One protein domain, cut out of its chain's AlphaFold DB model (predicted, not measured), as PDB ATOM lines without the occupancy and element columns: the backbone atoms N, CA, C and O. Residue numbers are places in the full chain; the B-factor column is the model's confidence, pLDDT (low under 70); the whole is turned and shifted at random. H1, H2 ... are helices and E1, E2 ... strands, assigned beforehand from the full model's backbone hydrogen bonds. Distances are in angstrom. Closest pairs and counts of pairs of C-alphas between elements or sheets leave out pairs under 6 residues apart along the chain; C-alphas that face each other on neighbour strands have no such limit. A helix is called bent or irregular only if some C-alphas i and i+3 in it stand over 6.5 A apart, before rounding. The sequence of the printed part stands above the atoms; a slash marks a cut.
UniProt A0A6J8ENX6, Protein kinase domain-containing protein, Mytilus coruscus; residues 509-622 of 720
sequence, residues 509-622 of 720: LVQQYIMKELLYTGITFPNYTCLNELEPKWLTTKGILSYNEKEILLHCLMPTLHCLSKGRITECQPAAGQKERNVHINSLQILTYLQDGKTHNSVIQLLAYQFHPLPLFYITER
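AT A GLANCE: This is residues 509 to 622 of the 720 residues of the protein "Protein kinase domain-containing protein" of Mytilus coruscus (UniProt A0A6J8ENX6). What would one see first? A four-stranded antiparallel sheet, twisted, has the long helix H3 packed over one face, making two layers, while H1 only grazes the sheet and short H2 lies beyond one end of it. What is it made of? The printed part has 114 residues, with three named helices and four named strands in the order H1 E1 E2 H2 H3 E3 E4; the class is mixed, helices and strands, and the sheet's order is E1 E2 E4 E3. How large is it? It is compact, with a radius of gyration of the C-alphas of 14.3 A and spans of 38 by 28 by 20 A.

IN THESE COORDINATES: What comes first? H1, residues 509 to 520, begins with C-alpha 509 at (37.687, -40.311, -19.883) and is 18.4 A long; it is irregular, but only just, with C-alphas 517 and 520 6.9 A apart. Which elements follow? E1 is residues 537 to 545, 24.5 A; E2 is 550 to 558, 24.6 A; H2 is 561 to 566, 9.1 A. Where does it end? H3 is residues 578 to 593, 22.5 A, E3 is 606 to 610, 11.4 A, and E4 is 616 to 621, 17.6 A, with C-alpha 621 at (38.563, -15.911, -19.770).

HOW THE PARTS SIT: How are the strands paired? E1 and E2 form a hairpin at 156 degrees, with N 539 and O 556 2.8 A apart; E2 and E4 stand at 163 degrees, with N 553 and O 620 2.9 A apart. E4 and E3, also a hairpin, stand at 173 degrees, with N 607 and O 619 2.8 A apart. Where are the helices? H3 is on the sheet at a height of 9.5 A, along the strands, only just, at 29 degrees to E1 on the local plane; its closest C-alphas to E3 are those of Leu 591 and Leu 606, 6.3 A. H1 only grazes the sheet with residues 510 to 518, and H2 is not on it and is apart from H1 and H3. What joins E2 to E3? E2, H2, H3 and E3 make a split strand-helix-strand unit, two strands running the same way with E4 between them, and its crossover is right-handed. Are the helix backbones complete? In H2 and H3 every O i to N i+4 pair is within hydrogen-bond range, in H1 7 of 8.

THE WHOLE: How far does it reach? The two C-alphas farthest apart, those of Tyr 547 and Ala 575, are 41.3 A apart, and the printed part has no cut. Which links are long? Those from H1 to E1, H2 to H3 and H3 to E3 are long; residues 523 to 524 on the first pair antiparallel with 544 to 545 of E1. Where is confidence low? The mean pLDDT of the printed part is 78.8, and 23 residues are under 70, among them 528 to 534 and 567 to 578.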
ATOM      1  N   LEU A 509      36.271 -40.187 -19.547       85.25
ATOM      2  CA  LEU A 509      37.687 -40.311 -19.883       85.25
ATOM      3  C   LEU A 509      38.292 -38.960 -20.294       85.25
ATOM      4  O   LEU A 509      39.331 -38.561 -19.774       85.25
ATOM      5  N   VAL A 510      37.602 -38.220 -21.164       86.06
ATOM      6  CA  VAL A 510      37.978 -36.862 -21.587       86.06
ATOM      7  C   VAL A 510      37.957 -35.889 -20.408       86.06
ATOM      8  O   VAL A 510      38.906 -35.127 -20.238       86.06
ATOM      9  N   GLN A 511      36.951 -35.974 -19.530       84.00
ATOM     10  CA  GLN A 511      36.942 -35.233 -18.266       84.00
ATOM     11  C   GLN A 511      38.189 -35.529 -17.417       84.00
ATOM     12  O   GLN A 511      38.876 -34.605 -16.986       84.00
ATOM     13  N   GLN A 512      38.488 -36.807 -17.170       83.12
ATOM     14  CA  GLN A 512      39.620 -37.227 -16.338       83.12
ATOM     15  C   GLN A 512      40.961 -36.793 -16.937       83.12
ATOM     16  O   GLN A 512      41.816 -36.307 -16.200       83.12
ATOM     17  N   TYR A 513      41.123 -36.896 -18.258       85.25
ATOM     18  CA  TYR A 513      42.297 -36.407 -18.977       85.25
ATOM     19  C   TYR A 513      42.474 -34.893 -18.811       85.25
ATOM     20  O   TYR A 513      43.498 -34.448 -18.299       85.25
ATOM     21  N   ILE A 514      41.454 -34.094 -19.149       84.56
ATOM     22  CA  ILE A 514      41.547 -32.629 -19.079       84.56
ATOM     23  C   ILE A 514      41.790 -32.168 -17.632       84.56
ATOM     24  O   ILE A 514      42.624 -31.294 -17.407       84.56
ATOM     25  N   MET A 515      41.142 -32.780 -16.631       82.31
ATOM     26  CA  MET A 515      41.392 -32.440 -15.221       82.31
ATOM     27  C   MET A 515      42.788 -32.869 -14.736       82.31
ATOM     28  O   MET A 515      43.362 -32.185 -13.888       82.31
ATOM     29  N   LYS A 516      43.347 -33.973 -15.253       79.94
ATOM     30  CA  LYS A 516      44.698 -34.460 -14.922       79.94
ATOM     31  C   LYS A 516      45.789 -33.566 -15.506       79.94
ATOM     32  O   LYS A 516      46.759 -33.272 -14.815       79.94
ATOM     33  N   GLU A 517      45.634 -33.128 -16.748       80.12
ATOM     34  CA  GLU A 517      46.644 -32.310 -17.422       80.12
ATOM     35  C   GLU A 517      46.549 -30.829 -16.984       80.12
ATOM     36  O   GLU A 517      47.567 -30.193 -16.698       80.12
ATOM     37  N   LEU A 518      45.340 -30.279 -16.777       81.06
ATOM     38  CA  LEU A 518      45.159 -28.915 -16.234       81.06
ATOM     39  C   LEU A 518      45.507 -28.775 -14.748       81.06
ATOM     40  O   LEU A 518      45.620 -27.654 -14.251       81.06
ATOM     41  N   LEU A 519      45.698 -29.881 -14.036       75.62
ATOM     42  CA  LEU A 519      46.005 -29.957 -12.608       75.62
ATOM     43  C   LEU A 519      47.126 -28.998 -12.152       75.62
ATOM     44  O   LEU A 519      47.056 -28.414 -11.070       75.62
ATOM     45  N   TYR A 520      48.139 -28.801 -13.000       70.25
ATOM     46  CA  TYR A 520      49.299 -27.939 -12.747       70.25
ATOM     47  C   TYR A 520      49.012 -26.440 -12.961       70.25
ATOM     48  O   TYR A 520      49.794 -25.581 -12.559       70.25
ATOM     49  N   THR A 521      47.891 -26.083 -13.586       73.06
ATOM     50  CA  THR A 521      47.591 -24.690 -13.965       73.06
ATOM     51  C   THR A 521      46.915 -23.896 -12.845       73.06
ATOM     52  O   THR A 521      47.107 -22.683 -12.749       73.06
ATOM     53  N   GLY A 522      46.173 -24.558 -11.946       73.06
ATOM     54  CA  GLY A 522      45.235 -23.898 -11.023       73.06
ATOM     55  C   GLY A 522      43.886 -23.545 -11.650       73.06
ATOM     56  O   GLY A 522      43.227 -22.613 -11.200       73.06
ATOM     57  N   ILE A 523      43.508 -24.252 -12.711       82.69
ATOM     58  CA  ILE A 523      42.184 -24.212 -13.326       82.69
ATOM     59  C   ILE A 523      41.320 -25.318 -12.712       82.69
ATOM     60  O   ILE A 523      41.773 -26.452 -12.558       82.69
ATOM     61  N   THR A 524      40.066 -25.000 -12.387       80.62
ATOM     62  CA  THR A 524      39.095 -25.957 -11.837       80.62
ATOM     63  C   THR A 524      37.741 -25.845 -12.536       80.62
ATOM     64  O   THR A 524      37.311 -24.752 -12.903       80.62
ATOM     65  N   PHE A 525      37.041 -26.972 -12.696       83.38
ATOM     66  CA  PHE A 525      35.688 -27.028 -13.260       83.38
ATOM     67  C   PHE A 525      34.763 -27.823 -12.323       83.38
ATOM     68  O   PHE A 525      34.535 -29.011 -12.551       83.38
ATOM     69  N   PRO A 526      34.237 -27.204 -11.245       69.25
ATOM     70  CA  PRO A 526      33.493 -27.922 -10.204       69.25
ATOM     71  C   PRO A 526      32.205 -28.584 -10.719       69.25
ATOM     72  O   PRO A 526      31.799 -29.616 -10.198       69.25
ATOM     73  N   ASN A 527      31.603 -28.027 -11.775       70.31
ATOM     74  CA  ASN A 527      30.375 -28.523 -12.401       70.31
ATOM     75  C   ASN A 527      30.635 -29.131 -13.795       70.31
ATOM     76  O   ASN A 527      29.818 -28.970 -14.700       70.31
ATOM     77  N   TYR A 528      31.792 -29.772 -14.012       67.12
ATOM     78  CA  TYR A 528      32.070 -30.458 -15.278       67.12
ATOM     79  C   TYR A 528      31.317 -31.789 -15.349       67.12
ATOM     80  O   TYR A 528      31.709 -32.777 -14.730       67.12
ATOM     81  N   THR A 529      30.228 -31.807 -16.113       64.50
ATOM     82  CA  THR A 529      29.456 -33.009 -16.433       64.50
ATOM     83  C   THR A 529      29.359 -33.164 -17.948       64.50
ATOM     84  O   THR A 529      28.646 -32.428 -18.627       64.50
ATOM     85  N   CYS A 530      30.077 -34.144 -18.499       60.16
ATOM     86  CA  CYS A 530      29.886 -34.545 -19.888       60.16
ATOM     87  C   CYS A 530      28.672 -35.467 -20.001       60.16
ATOM     88  O   CYS A 530      28.606 -36.502 -19.336       60.16
ATOM     89  N   LEU A 531      27.738 -35.118 -20.882       58.94
ATOM     90  CA  LEU A 531      26.692 -36.037 -21.317       58.94
ATOM     91  C   LEU A 531      27.294 -37.122 -22.225       58.94
ATOM     92  O   LEU A 531      28.299 -36.900 -22.903       58.94
ATOM     93  N   ASN A 532      26.662 -38.295 -22.256       59.22
ATOM     94  CA  ASN A 532      26.983 -39.343 -23.226       59.22
ATOM     95  C   ASN A 532      26.318 -39.003 -24.568       59.22
ATOM     96  O   ASN A 532      25.254 -39.531 -24.889       59.22
ATOM     97  N   GLU A 533      26.910 -38.074 -25.315       61.38
ATOM     98  CA  GLU A 533      26.419 -37.690 -26.640       61.38
ATOM     99  C   GLU A 533      26.829 -38.721 -27.714       61.38
ATOM    100  O   GLU A 533      27.895 -39.336 -27.646       61.38
ATOM    101  N   LEU A 534      25.946 -38.938 -28.697       65.19
ATOM    102  CA  LEU A 534      26.127 -39.918 -29.780       65.19
ATOM    103  C   LEU A 534      26.968 -39.379 -30.950       65.19
ATOM    104  O   LEU A 534      27.486 -40.163 -31.744       65.19
ATOM    105  N   GLU A 535      27.108 -38.056 -31.050       73.75
ATOM    106  CA  GLU A 535      27.813 -37.346 -32.120       73.75
ATOM    107  C   GLU A 535      28.908 -36.429 -31.540       73.75
ATOM    108  O   GLU A 535      28.828 -36.055 -30.368       73.75
ATOM    109  N   PRO A 536      29.948 -36.056 -32.315       77.56
ATOM    110  CA  PRO A 536      31.041 -35.225 -31.822       77.56
ATOM    111  C   PRO A 536      30.630 -33.750 -31.802       77.56
ATOM    112  O   PRO A 536      30.291 -33.186 -32.843       77.56
ATOM    113  N   LYS A 537      30.702 -33.107 -30.635       80.56
ATOM    114  CA  LYS A 537      30.165 -31.756 -30.416       80.56
ATOM    115  C   LYS A 537      31.031 -30.936 -29.468       80.56
ATOM    116  O   LYS A 537      31.689 -31.479 -28.579       80.56
ATOM    117  N   TRP A 538      31.013 -29.618 -29.635       84.38
ATOM    118  CA  TRP A 538      31.623 -28.695 -28.684       84.38
ATOM    119  C   TRP A 538      30.752 -28.536 -27.434       84.38
ATOM    120  O   TRP A 538      29.609 -28.088 -27.499       84.38
ATOM    121  N   LEU A 539      31.314 -28.870 -26.274       86.56
ATOM    122  CA  LEU A 539      30.769 -28.498 -24.972       86.56
ATOM    123  C   LEU A 539      31.516 -27.274 -24.442       86.56
ATOM    124  O   LEU A 539      32.738 -27.180 -24.542       86.56
ATOM    125  N   THR A 540      30.769 -26.340 -23.853       89.12
ATOM    126  CA  THR A 540      31.319 -25.156 -23.183       89.12
ATOM    127  C   THR A 540      30.977 -25.208 -21.698       89.12
ATOM    128  O   THR A 540      29.804 -25.143 -21.330       89.12
ATOM    129  N   THR A 541      31.988 -25.296 -20.834       90.56
ATOM    130  CA  THR A 541      31.810 -25.416 -19.379       90.56
ATOM    131  C   THR A 541      32.477 -24.264 -18.634       90.56
ATOM    132  O   THR A 541      33.583 -23.842 -18.968       90.56
ATOM    133  N   LYS A 542      31.808 -23.757 -17.593       92.00
ATOM    134  CA  LYS A 542      32.344 -22.711 -16.712       92.00
ATOM    135  C   LYS A 542      33.323 -23.305 -15.702       92.00
ATOM    136  O   LYS A 542      32.992 -24.292 -15.044       92.00
ATOM    137  N   GLY A 543      34.471 -22.665 -15.541       90.62
ATOM    138  CA  GLY A 543      35.447 -22.969 -14.500       90.62
ATOM    139  C   GLY A 543      35.853 -21.735 -13.706       90.62
ATOM    140  O   GLY A 543      35.390 -20.624 -13.979       90.62
ATOM    141  N   ILE A 544      36.748 -21.946 -12.745       86.69
ATOM    142  CA  ILE A 544      37.337 -20.911 -11.895       86.69
ATOM    143  C   ILE A 544      38.860 -21.076 -11.903       86.69
ATOM    144  O   ILE A 544      39.382 -22.192 -11.796       86.69
ATOM    145  N   LEU A 545      39.562 -19.953 -12.027       84.62
ATOM    146  CA  LEU A 545      41.014 -19.849 -11.944       84.62
ATOM    147  C   LEU A 545      41.419 -19.494 -10.500       84.62
ATOM    148  O   LEU A 545      41.210 -18.369 -10.051       84.62
ATOM    149  N   SER A 546      41.968 -20.454  -9.748       74.56
ATOM    150  CA  SER A 546      42.011 -20.394  -8.273       74.56
ATOM    151  C   SER A 546      42.788 -19.206  -7.685       74.56
ATOM    152  O   SER A 546      42.471 -18.767  -6.591       74.56
ATOM    153  N   TYR A 547      43.777 -18.645  -8.395       71.00
ATOM    154  CA  TYR A 547      44.637 -17.580  -7.846       71.00
ATOM    155  C   TYR A 547      44.041 -16.167  -7.875       71.00
ATOM    156  O   TYR A 547      44.658 -15.236  -7.367       71.00
ATOM    157  N   ASN A 548      42.907 -15.973  -8.541       74.88
ATOM    158  CA  ASN A 548      42.240 -14.672  -8.638       74.88
ATOM    159  C   ASN A 548      40.713 -14.788  -8.753       74.88
ATOM    160  O   ASN A 548      40.064 -13.806  -9.107       74.88
ATOM    161  N   GLU A 549      40.165 -15.984  -8.508       79.19
ATOM    162  CA  GLU A 549      38.738 -16.330  -8.609       79.19
ATOM    163  C   GLU A 549      38.097 -15.972  -9.967       79.19
ATOM    164  O   GLU A 549      36.875 -15.904 -10.100       79.19
ATOM    165  N   LYS A 550      38.913 -15.763 -11.011       84.19
ATOM    166  CA  LYS A 550      38.444 -15.332 -12.330       84.19
ATOM    167  C   LYS A 550      37.634 -16.456 -12.974       84.19
ATOM    168  O   LYS A 550      38.139 -17.569 -13.146       84.19
ATOM    169  N   GLU A 551      36.389 -16.161 -13.348       90.38
ATOM    170  CA  GLU A 551      35.574 -17.077 -14.148       90.38
ATOM    171  C   GLU A 551      36.268 -17.344 -15.502       90.38
ATOM    172  O   GLU A 551      36.804 -16.436 -16.146       90.38
ATOM    173  N   ILE A 552      36.222 -18.594 -15.962       93.19
ATOM    174  CA  ILE A 552      36.819 -19.053 -17.228       93.19
ATOM    175  C   ILE A 552      35.856 -19.975 -17.989       93.19
ATOM    176  O   ILE A 552      34.904 -20.509 -17.412       93.19
ATOM    177  N   LEU A 553      36.083 -20.145 -19.291       93.12
ATOM    178  CA  LEU A 553      35.333 -21.054 -20.159       93.12
ATOM    179  C   LEU A 553      36.279 -22.093 -20.754       93.12
ATOM    180  O   LEU A 553      37.240 -21.727 -21.418       93.12
ATOM    181  N   LEU A 554      35.983 -23.375 -20.548       92.62
ATOM    182  CA  LEU A 554      36.568 -24.479 -21.305       92.62
ATOM    183  C   LEU A 554      35.630 -24.824 -22.453       92.62
ATOM    184  O   LEU A 554      34.496 -25.238 -22.216       92.62
ATOM    185  N   HIS A 555      36.125 -24.675 -23.673       91.06
ATOM    186  CA  HIS A 555      35.503 -25.168 -24.891       91.06
ATOM    187  C   HIS A 555      36.208 -26.475 -25.265       91.06
ATOM    188  O   HIS A 555      37.412 -26.473 -25.511       91.06
ATOM    189  N   CYS A 556      35.488 -27.593 -25.279       88.69
ATOM    190  CA  CYS A 556      36.036 -28.923 -25.544       88.69
ATOM    191  C   CYS A 556      35.206 -29.633 -26.612       88.69
ATOM    192  O   CYS A 556      33.998 -29.797 -26.440       88.69
ATOM    193  N   LEU A 557      35.846 -30.096 -27.687       85.81
ATOM    194  CA  LEU A 557      35.217 -30.975 -28.663       85.81
ATOM    195  C   LEU A 557      35.203 -32.401 -28.113       85.81
ATOM    196  O   LEU A 557      36.246 -33.050 -28.019       85.81
ATOM    197  N   MET A 558      34.018 -32.891 -27.767       85.06
ATOM    198  CA  MET A 558      33.830 -34.257 -27.301       85.06
ATOM    199  C   MET A 558      34.007 -35.238 -28.470       85.06
ATOM    200  O   MET A 558      33.249 -35.164 -29.438       85.06
ATOM    201  N   PRO A 559      34.979 -36.165 -28.415       83.25
ATOM    202  CA  PRO A 559      35.077 -37.242 -29.384       83.25
ATOM    203  C   PRO A 559      34.027 -38.317 -29.108       83.25
ATOM    204  O   PRO A 559      33.764 -38.677 -27.962       83.25
ATOM    205  N   THR A 560      33.500 -38.913 -30.174       80.56
ATOM    206  CA  THR A 560      32.858 -40.228 -30.085       80.56
ATOM    207  C   THR A 560      33.916 -41.327 -30.165       80.56
ATOM    208  O   THR A 560      35.048 -41.098 -30.601       80.56
ATOM    209  N   LEU A 561      33.531 -42.558 -29.826       79.00
ATOM    210  CA  LEU A 561      34.379 -43.748 -29.968       79.00
ATOM    211  C   LEU A 561      34.929 -43.920 -31.406       79.00
ATOM    212  O   LEU A 561      36.045 -44.398 -31.595       79.00
ATOM    213  N   HIS A 562      34.172 -43.462 -32.411       78.62
ATOM    214  CA  HIS A 562      34.568 -43.457 -33.823       78.62
ATOM    215  C   HIS A 562      35.623 -42.385 -34.159       78.62
ATOM    216  O   HIS A 562      36.472 -42.606 -35.022       78.62
ATOM    217  N   CYS A 563      35.627 -41.242 -33.462       78.75
ATOM    218  CA  CYS A 563      36.701 -40.259 -33.615       78.75
ATOM    219  C   CYS A 563      38.014 -40.779 -33.023       78.75
ATOM    220  O   CYS A 563      39.068 -40.593 -33.627       78.75
ATOM    221  N   LEU A 564      37.944 -41.488 -31.888       79.31
ATOM    222  CA  LEU A 564      39.107 -42.158 -31.301       79.31
ATOM    223  C   LEU A 564      39.655 -43.227 -32.260       79.31
ATOM    224  O   LEU A 564      40.843 -43.217 -32.557       79.31
ATOM    225  N   SER A 565      38.798 -44.072 -32.854       75.56
ATOM    226  CA  SER A 565      39.245 -45.131 -33.781       75.56
ATOM    227  C   SER A 565      39.995 -44.634 -35.024       75.56
ATOM    228  O   SER A 565      40.752 -45.398 -35.617       75.56
ATOM    229  N   LYS A 566      39.777 -43.378 -35.437       74.75
ATOM    230  CA  LYS A 566      40.525 -42.744 -36.536       74.75
ATOM    231  C   LYS A 566      41.766 -41.982 -36.065       74.75
ATOM    232  O   LYS A 566      42.608 -41.632 -36.881       74.75
ATOM    233  N   GLY A 567      41.868 -41.655 -34.775       62.62
ATOM    234  CA  GLY A 567      42.924 -40.814 -34.198       62.62
ATOM    235  C   GLY A 567      42.915 -39.342 -34.643       62.62
ATOM    236  O   GLY A 567      43.535 -38.508 -33.990       62.62
ATOM    237  N   ARG A 568      42.190 -38.988 -35.714       62.88
ATOM    238  CA  ARG A 568      42.139 -37.637 -36.286       62.88
ATOM    239  C   ARG A 568      40.721 -37.085 -36.370       62.88
ATOM    240  O   ARG A 568      39.812 -37.664 -36.965       62.88
ATOM    241  N   ILE A 569      40.549 -35.889 -35.814       57.41
ATOM    242  CA  ILE A 569      39.273 -35.158 -35.758       57.41
ATOM    243  C   ILE A 569      38.814 -34.733 -37.156       57.41
ATOM    244  O   ILE A 569      37.618 -34.725 -37.452       57.41
ATOM    245  N   THR A 570      39.757 -34.396 -38.040       55.69
ATOM    246  CA  THR A 570      39.525 -34.059 -39.456       55.69
ATOM    247  C   THR A 570      38.714 -35.124 -40.190       55.69
ATOM    248  O   THR A 570      37.871 -34.776 -41.010       55.69
ATOM    249  N   GLU A 571      38.891 -36.396 -39.839       54.16
ATOM    250  CA  GLU A 571      38.240 -37.544 -40.477       54.16
ATOM    251  C   GLU A 571      36.923 -37.960 -39.796       54.16
ATOM    252  O   GLU A 571      36.182 -38.798 -40.317       54.16
ATOM    253  N   CYS A 572      36.615 -37.397 -38.625       53.72
ATOM    254  CA  CYS A 572      35.365 -37.633 -37.909       53.72
ATOM    255  C   CYS A 572      34.331 -36.579 -38.341       53.72
ATOM    256  O   CYS A 572      34.320 -35.468 -37.808       53.72
ATOM    257  N   GLN A 573      33.514 -36.895 -39.351       55.47
ATOM    258  CA  GLN A 573      32.583 -35.952 -39.988       55.47
ATOM    259  C   GLN A 573      31.152 -36.513 -40.079       55.47
ATOM    260  O   GLN A 573      30.856 -37.281 -40.995       55.47
ATOM    261  N   PRO A 574      30.235 -36.112 -39.183       51.34
ATOM    262  CA  PRO A 574      28.831 -35.947 -39.538       51.34
ATOM    263  C   PRO A 574      28.638 -34.621 -40.298       51.34
ATOM    264  O   PRO A 574      29.385 -33.663 -40.093       51.34
ATOM    265  N   ALA A 575      27.621 -34.546 -41.160       52.06
ATOM    266  CA  ALA A 575      27.256 -33.300 -41.848       52.06
ATOM    267  C   ALA A 575      26.562 -32.288 -40.908       52.06
ATOM    268  O   ALA A 575      26.616 -31.077 -41.127       52.06
ATOM    269  N   ALA A 576      25.931 -32.771 -39.833       45.50
ATOM    270  CA  ALA A 576      25.428 -31.930 -38.752       45.50
ATOM    271  C   ALA A 576      26.591 -31.357 -37.915       45.50
ATOM    272  O   ALA A 576      27.615 -32.003 -37.717       45.50
ATOM    273  N   GLY A 577      26.448 -30.122 -37.421       59.47
ATOM    274  CA  GLY A 577      27.421 -29.488 -36.513       59.47
ATOM    275  C   GLY A 577      28.680 -28.881 -37.159       59.47
ATOM    276  O   GLY A 577      29.400 -28.136 -36.491       59.47
ATOM    277  N   GLN A 578      28.934 -29.097 -38.457       66.69
ATOM    278  CA  GLN A 578      30.146 -28.612 -39.146       66.69
ATOM    279  C   GLN A 578      30.383 -27.091 -38.999       66.69
ATOM    280  O   GLN A 578      31.522 -26.651 -38.855       66.69
ATOM    281  N   LYS A 579      29.314 -26.280 -38.954       70.06
ATOM    282  CA  LYS A 579      29.399 -24.822 -38.756       70.06
ATOM    283  C   LYS A 579      29.914 -24.424 -37.366       70.06
ATOM    284  O   LYS A 579      30.836 -23.619 -37.276       70.06
ATOM    285  N   GLU A 580      29.357 -24.994 -36.296       72.12
ATOM    286  CA  GLU A 580      29.798 -24.747 -34.910       72.12
ATOM    287  C   GLU A 580      31.246 -25.218 -34.706       72.12
ATOM    288  O   GLU A 580      32.069 -24.528 -34.104       72.12
ATOM    289  N   ARG A 581      31.598 -26.352 -35.321       72.38
ATOM    290  CA  ARG A 581      32.971 -26.852 -35.359       72.38
ATOM    291  C   ARG A 581      33.946 -25.870 -36.014       72.38
ATOM    292  O   ARG A 581      34.997 -25.607 -35.433       72.38
ATOM    293  N   ASN A 582      33.614 -25.333 -37.187       77.00
ATOM    294  CA  ASN A 582      34.485 -24.389 -37.894       77.00
ATOM    295  C   ASN A 582      34.666 -23.083 -37.102       77.00
ATOM    296  O   ASN A 582      35.782 -22.578 -37.028       77.00
ATOM    297  N   VAL A 583      33.608 -22.590 -36.443       82.75
ATOM    298  CA  VAL A 583      33.660 -21.430 -35.532       82.75
ATOM    299  C   VAL A 583      34.698 -21.622 -34.422       82.75
ATOM    300  O   VAL A 583      35.558 -20.759 -34.229       82.75
ATOM    301  N   HIS A 584      34.652 -22.748 -33.706       85.50
ATOM    302  CA  HIS A 584      35.570 -23.011 -32.596       85.50
ATOM    303  C   HIS A 584      37.012 -23.272 -33.058       85.50
ATOM    304  O   HIS A 584      37.944 -22.780 -32.423       85.50
ATOM    305  N   ILE A 585      37.210 -23.983 -34.175       82.94
ATOM    306  CA  ILE A 585      38.549 -24.223 -34.741       82.94
ATOM    307  C   ILE A 585      39.187 -22.907 -35.211       82.94
ATOM    308  O   ILE A 585      40.325 -22.631 -34.834       82.94
ATOM    309  N   ASN A 586      38.455 -22.067 -35.954       85.06
ATOM    310  CA  ASN A 586      38.956 -20.773 -36.429       85.06
ATOM    311  C   ASN A 586      39.287 -19.838 -35.256       85.06
ATOM    312  O   ASN A 586      40.363 -19.245 -35.216       85.06
ATOM    313  N   SER A 587      38.392 -19.768 -34.261       89.06
ATOM    314  CA  SER A 587      38.619 -18.983 -33.042       89.06
ATOM    315  C   SER A 587      39.884 -19.432 -32.316       89.06
ATOM    316  O   SER A 587      40.691 -18.591 -31.936       89.06
ATOM    317  N   LEU A 588      40.097 -20.742 -32.156       87.81
ATOM    318  CA  LEU A 588      41.296 -21.280 -31.516       87.81
ATOM    319  C   LEU A 588      42.567 -20.982 -32.327       87.81
ATOM    320  O   LEU A 588      43.536 -20.491 -31.759       87.81
ATOM    321  N   GLN A 589      42.572 -21.219 -33.640       86.19
ATOM    322  CA  GLN A 589      43.733 -20.931 -34.495       86.19
ATOM    323  C   GLN A 589      44.148 -19.455 -34.415       86.19
ATOM    324  O   GLN A 589      45.313 -19.156 -34.148       86.19
ATOM    325  N   ILE A 590      43.185 -18.540 -34.558       89.12
ATOM    326  CA  ILE A 590      43.428 -17.097 -34.473       89.12
ATOM    327  C   ILE A 590      43.868 -16.693 -33.057       89.12
ATOM    328  O   ILE A 590      44.846 -15.965 -32.908       89.12
ATOM    329  N   LEU A 591      43.211 -17.188 -32.000       90.75
ATOM    330  CA  LEU A 591      43.584 -16.865 -30.618       90.75
ATOM    331  C   LEU A 591      44.968 -17.392 -30.225       90.75
ATOM    332  O   LEU A 591      45.646 -16.722 -29.447       90.75
ATOM    333  N   THR A 592      45.392 -18.544 -30.758       87.19
ATOM    334  CA  THR A 592      46.749 -19.080 -30.580       87.19
ATOM    335  C   THR A 592      47.781 -18.169 -31.236       87.19
ATOM    336  O   THR A 592      48.717 -17.749 -30.563       87.19
ATOM    337  N   TYR A 593      47.578 -17.795 -32.502       86.81
ATOM    338  CA  TYR A 593      48.471 -16.881 -33.224       86.81
ATOM    339  C   TYR A 593      48.572 -15.501 -32.538       86.81
ATOM    340  O   TYR A 593      49.645 -14.911 -32.426       86.81
ATOM    341  N   LEU A 594      47.468 -15.011 -31.962       87.69
ATOM    342  CA  LEU A 594      47.436 -13.776 -31.169       87.69
ATOM    343  C   LEU A 594      48.212 -13.843 -29.835       87.69
ATOM    344  O   LEU A 594      48.344 -12.807 -29.180       87.69
ATOM    345  N   GLN A 595      48.730 -15.005 -29.415       78.50
ATOM    346  CA  GLN A 595      49.593 -15.099 -28.228       78.50
ATOM    347  C   GLN A 595      51.055 -14.745 -28.508       78.50
ATOM    348  O   GLN A 595      51.778 -14.431 -27.559       78.50
ATOM    349  N   ASP A 596      51.508 -14.790 -29.766       69.62
ATOM    350  CA  ASP A 596      52.934 -14.648 -30.043       69.62
ATOM    351  C   ASP A 596      53.454 -13.221 -29.820       69.62
ATOM    352  O   ASP A 596      52.814 -12.200 -30.119       69.62
ATOM    353  N   GLY A 597      54.638 -13.161 -29.210       63.44
ATOM    354  CA  GLY A 597      55.327 -11.945 -28.774       63.44
ATOM    355  C   GLY A 597      54.687 -11.210 -27.585       63.44
ATOM    356  O   GLY A 597      55.388 -10.891 -26.623       63.44
ATOM    357  N   LYS A 598      53.386 -10.886 -27.644       71.81
ATOM    358  CA  LYS A 598      52.699 -10.019 -26.665       71.81
ATOM    359  C   LYS A 598      51.171 -10.113 -26.778       71.81
ATOM    360  O   LYS A 598      50.633  -9.918 -27.861       71.81
ATOM    361  N   THR A 599      50.475 -10.288 -25.655       80.06
ATOM    362  CA  THR A 599      49.004 -10.213 -25.568       80.06
ATOM    363  C   THR A 599      48.494  -8.767 -25.449       80.06
ATOM    364  O   THR A 599      49.222  -7.871 -25.017       80.06
ATOM    365  N   HIS A 600      47.226  -8.529 -25.812       88.56
ATOM    366  CA  HIS A 600      46.569  -7.218 -25.713       88.56
ATOM    367  C   HIS A 600      45.431  -7.223 -24.686       88.56
ATOM    368  O   HIS A 600      44.595  -8.121 -24.694       88.56
ATOM    369  N   ASN A 601      45.355  -6.197 -23.830       88.44
ATOM    370  CA  ASN A 601      44.404  -6.158 -22.710       88.44
ATOM    371  C   ASN A 601      42.927  -6.117 -23.134       88.44
ATOM    372  O   ASN A 601      42.072  -6.574 -22.375       88.44
ATOM    373  N   SER A 602      42.621  -5.566 -24.311       92.75
ATOM    374  CA  SER A 602      41.248  -5.451 -24.833       92.75
ATOM    375  C   SER A 602      40.932  -6.508 -25.914       92.75
ATOM    376  O   SER A 602      40.023  -6.335 -26.721       92.75
ATOM    377  N   VAL A 603      41.667  -7.630 -25.917       93.31
ATOM    378  CA  VAL A 603      41.403  -8.855 -26.704       93.31
ATOM    379  C   VAL A 603      41.265 -10.044 -25.750       93.31
ATOM    380  O   VAL A 603      42.004 -10.117 -24.771       93.31
ATOM    381  N   ILE A 604      40.324 -10.960 -26.012       92.81
ATOM    382  CA  ILE A 604      40.050 -12.093 -25.118       92.81
ATOM    383  C   ILE A 604      41.283 -12.986 -24.929       92.81
ATOM    384  O   ILE A 604      41.911 -13.447 -25.883       92.81
ATOM    385  N   GLN A 605      41.626 -13.245 -23.671       89.50
ATOM    386  CA  GLN A 605      42.799 -14.030 -23.319       89.50
ATOM    387  C   GLN A 605      42.563 -15.539 -23.497       89.50
ATOM    388  O   GLN A 605      41.710 -16.130 -22.828       89.50
ATOM    389  N   LEU A 606      43.391 -16.171 -24.332       91.31
ATOM    390  CA  LEU A 606      43.594 -17.620 -24.355       91.31
ATOM    391  C   LEU A 606      44.488 -18.017 -23.168       91.31
ATOM    392  O   LEU A 606      45.577 -17.476 -22.990       91.31
ATOM    393  N   LEU A 607      44.020 -18.941 -22.332       88.88
ATOM    394  CA  LEU A 607      44.690 -19.337 -21.087       88.88
ATOM    395  C   LEU A 607      45.430 -20.669 -21.227       88.88
ATOM    396  O   LEU A 607      46.537 -20.808 -20.711       88.88
ATOM    397  N   ALA A 608      44.824 -21.629 -21.927       89.69
ATOM    398  CA  ALA A 608      45.382 -22.951 -22.195       89.69
ATOM    399  C   ALA A 608      44.718 -23.579 -23.431       89.69
ATOM    400  O   ALA A 608      43.546 -23.297 -23.691       89.69
ATOM    401  N   TYR A 609      45.420 -24.441 -24.169       89.38
ATOM    402  CA  TYR A 609      44.839 -25.204 -25.282       89.38
ATOM    403  C   TYR A 609      45.599 -26.496 -25.614       89.38
ATOM    404  O   TYR A 609      46.767 -26.667 -25.257       89.38
ATOM    405  N   GLN A 610      44.927 -27.376 -26.357       84.94
ATOM    406  CA  GLN A 610      45.477 -28.590 -26.954       84.94
ATOM    407  C   GLN A 610      44.820 -28.827 -28.318       84.94
ATOM    408  O   GLN A 610      43.594 -28.886 -28.405       84.94
ATOM    409  N   PHE A 611      45.630 -28.953 -29.377       74.81
ATOM    410  CA  PHE A 611      45.153 -29.289 -30.726       74.81
ATOM    411  C   PHE A 611      45.102 -30.803 -30.960       74.81
ATOM    412  O   PHE A 611      44.087 -31.323 -31.419       74.81
ATOM    413  N   HIS A 612      46.201 -31.483 -30.629       70.31
ATOM    414  CA  HIS A 612      46.388 -32.927 -30.723       70.31
ATOM    415  C   HIS A 612      47.208 -33.404 -29.504       70.31
ATOM    416  O   HIS A 612      47.963 -32.595 -28.954       70.31
ATOM    417  N   PRO A 613      47.056 -34.667 -29.060       68.31
ATOM    418  CA  PRO A 613      46.003 -35.613 -29.453       68.31
ATOM    419  C   PRO A 613      44.601 -35.166 -28.999       68.31
ATOM    420  O   PRO A 613      44.435 -34.102 -28.402       68.31
ATOM    421  N   LEU A 614      43.577 -35.974 -29.286       73.88
ATOM    422  CA  LEU A 614      42.240 -35.805 -28.702       73.88
ATOM    423  C   LEU A 614      42.308 -35.879 -27.160       73.88
ATOM    424  O   LEU A 614      43.030 -36.730 -26.646       73.88
ATOM    425  N   PRO A 615      41.526 -35.080 -26.408       81.19
ATOM    426  CA  PRO A 615      40.517 -34.111 -26.844       81.19
ATOM    427  C   PRO A 615      41.104 -32.789 -27.374       81.19
ATOM    428  O   PRO A 615      42.028 -32.227 -26.797       81.19
ATOM    429  N   LEU A 616      40.481 -32.240 -28.422       84.56
ATOM    430  CA  LEU A 616      40.712 -30.861 -28.864       84.56
ATOM    431  C   LEU A 616      39.955 -29.922 -27.926       84.56
ATOM    432  O   LEU A 616      38.724 -29.974 -27.855       84.56
ATOM    433  N   PHE A 617      40.672 -29.051 -27.225       89.00
ATOM    434  CA  PHE A 617      40.052 -28.080 -26.329       89.00
ATOM    435  C   PHE A 617      40.855 -26.786 -26.224       89.00
ATOM    436  O   PHE A 617      42.057 -26.734 -26.494       89.00
ATOM    437  N   TYR A 618      40.179 -25.735 -25.766       91.62
ATOM    438  CA  TYR A 618      40.807 -24.477 -25.398       91.62
ATOM    439  C   TYR A 618      40.064 -23.779 -24.262       91.62
ATOM    440  O   TYR A 618      38.882 -24.026 -24.019       91.62
ATOM    441  N   ILE A 619      40.780 -22.919 -23.542       93.31
ATOM    442  CA  ILE A 619      40.283 -22.231 -22.353       93.31
ATOM    443  C   ILE A 619      40.474 -20.733 -22.516       93.31
ATOM    444  O   ILE A 619      41.596 -20.273 -22.728       93.31
ATOM    445  N   THR A 620      39.395 -19.974 -22.367       93.44
ATOM    446  CA  THR A 620      39.397 -18.509 -22.384       93.44
ATOM    447  C   THR A 620      38.973 -17.943 -21.034       93.44
ATOM    448  O   THR A 620      38.388 -18.628 -20.188       93.44
ATOM    449  N   GLU A 621      39.256 -16.663 -20.813       90.50
ATOM    450  CA  GLU A 621      38.563 -15.911 -19.770       90.50
ATOM    451  C   GLU A 621      37.051 -15.830 -20.036       90.50
ATOM    452  O   GLU A 621      36.597 -15.653 -21.168       90.50
ATOM    453  N   ARG A 622      36.240 -15.945 -18.979       90.25
ATOM    454  CA  ARG A 622      34.789 -15.839 -19.106       90.25
ATOM    455  C   ARG A 622      34.383 -14.378 -19.045       90.25
ATOM    456  O   ARG A 622      34.354 -13.756 -17.986       90.25
TER     457      ARG A 622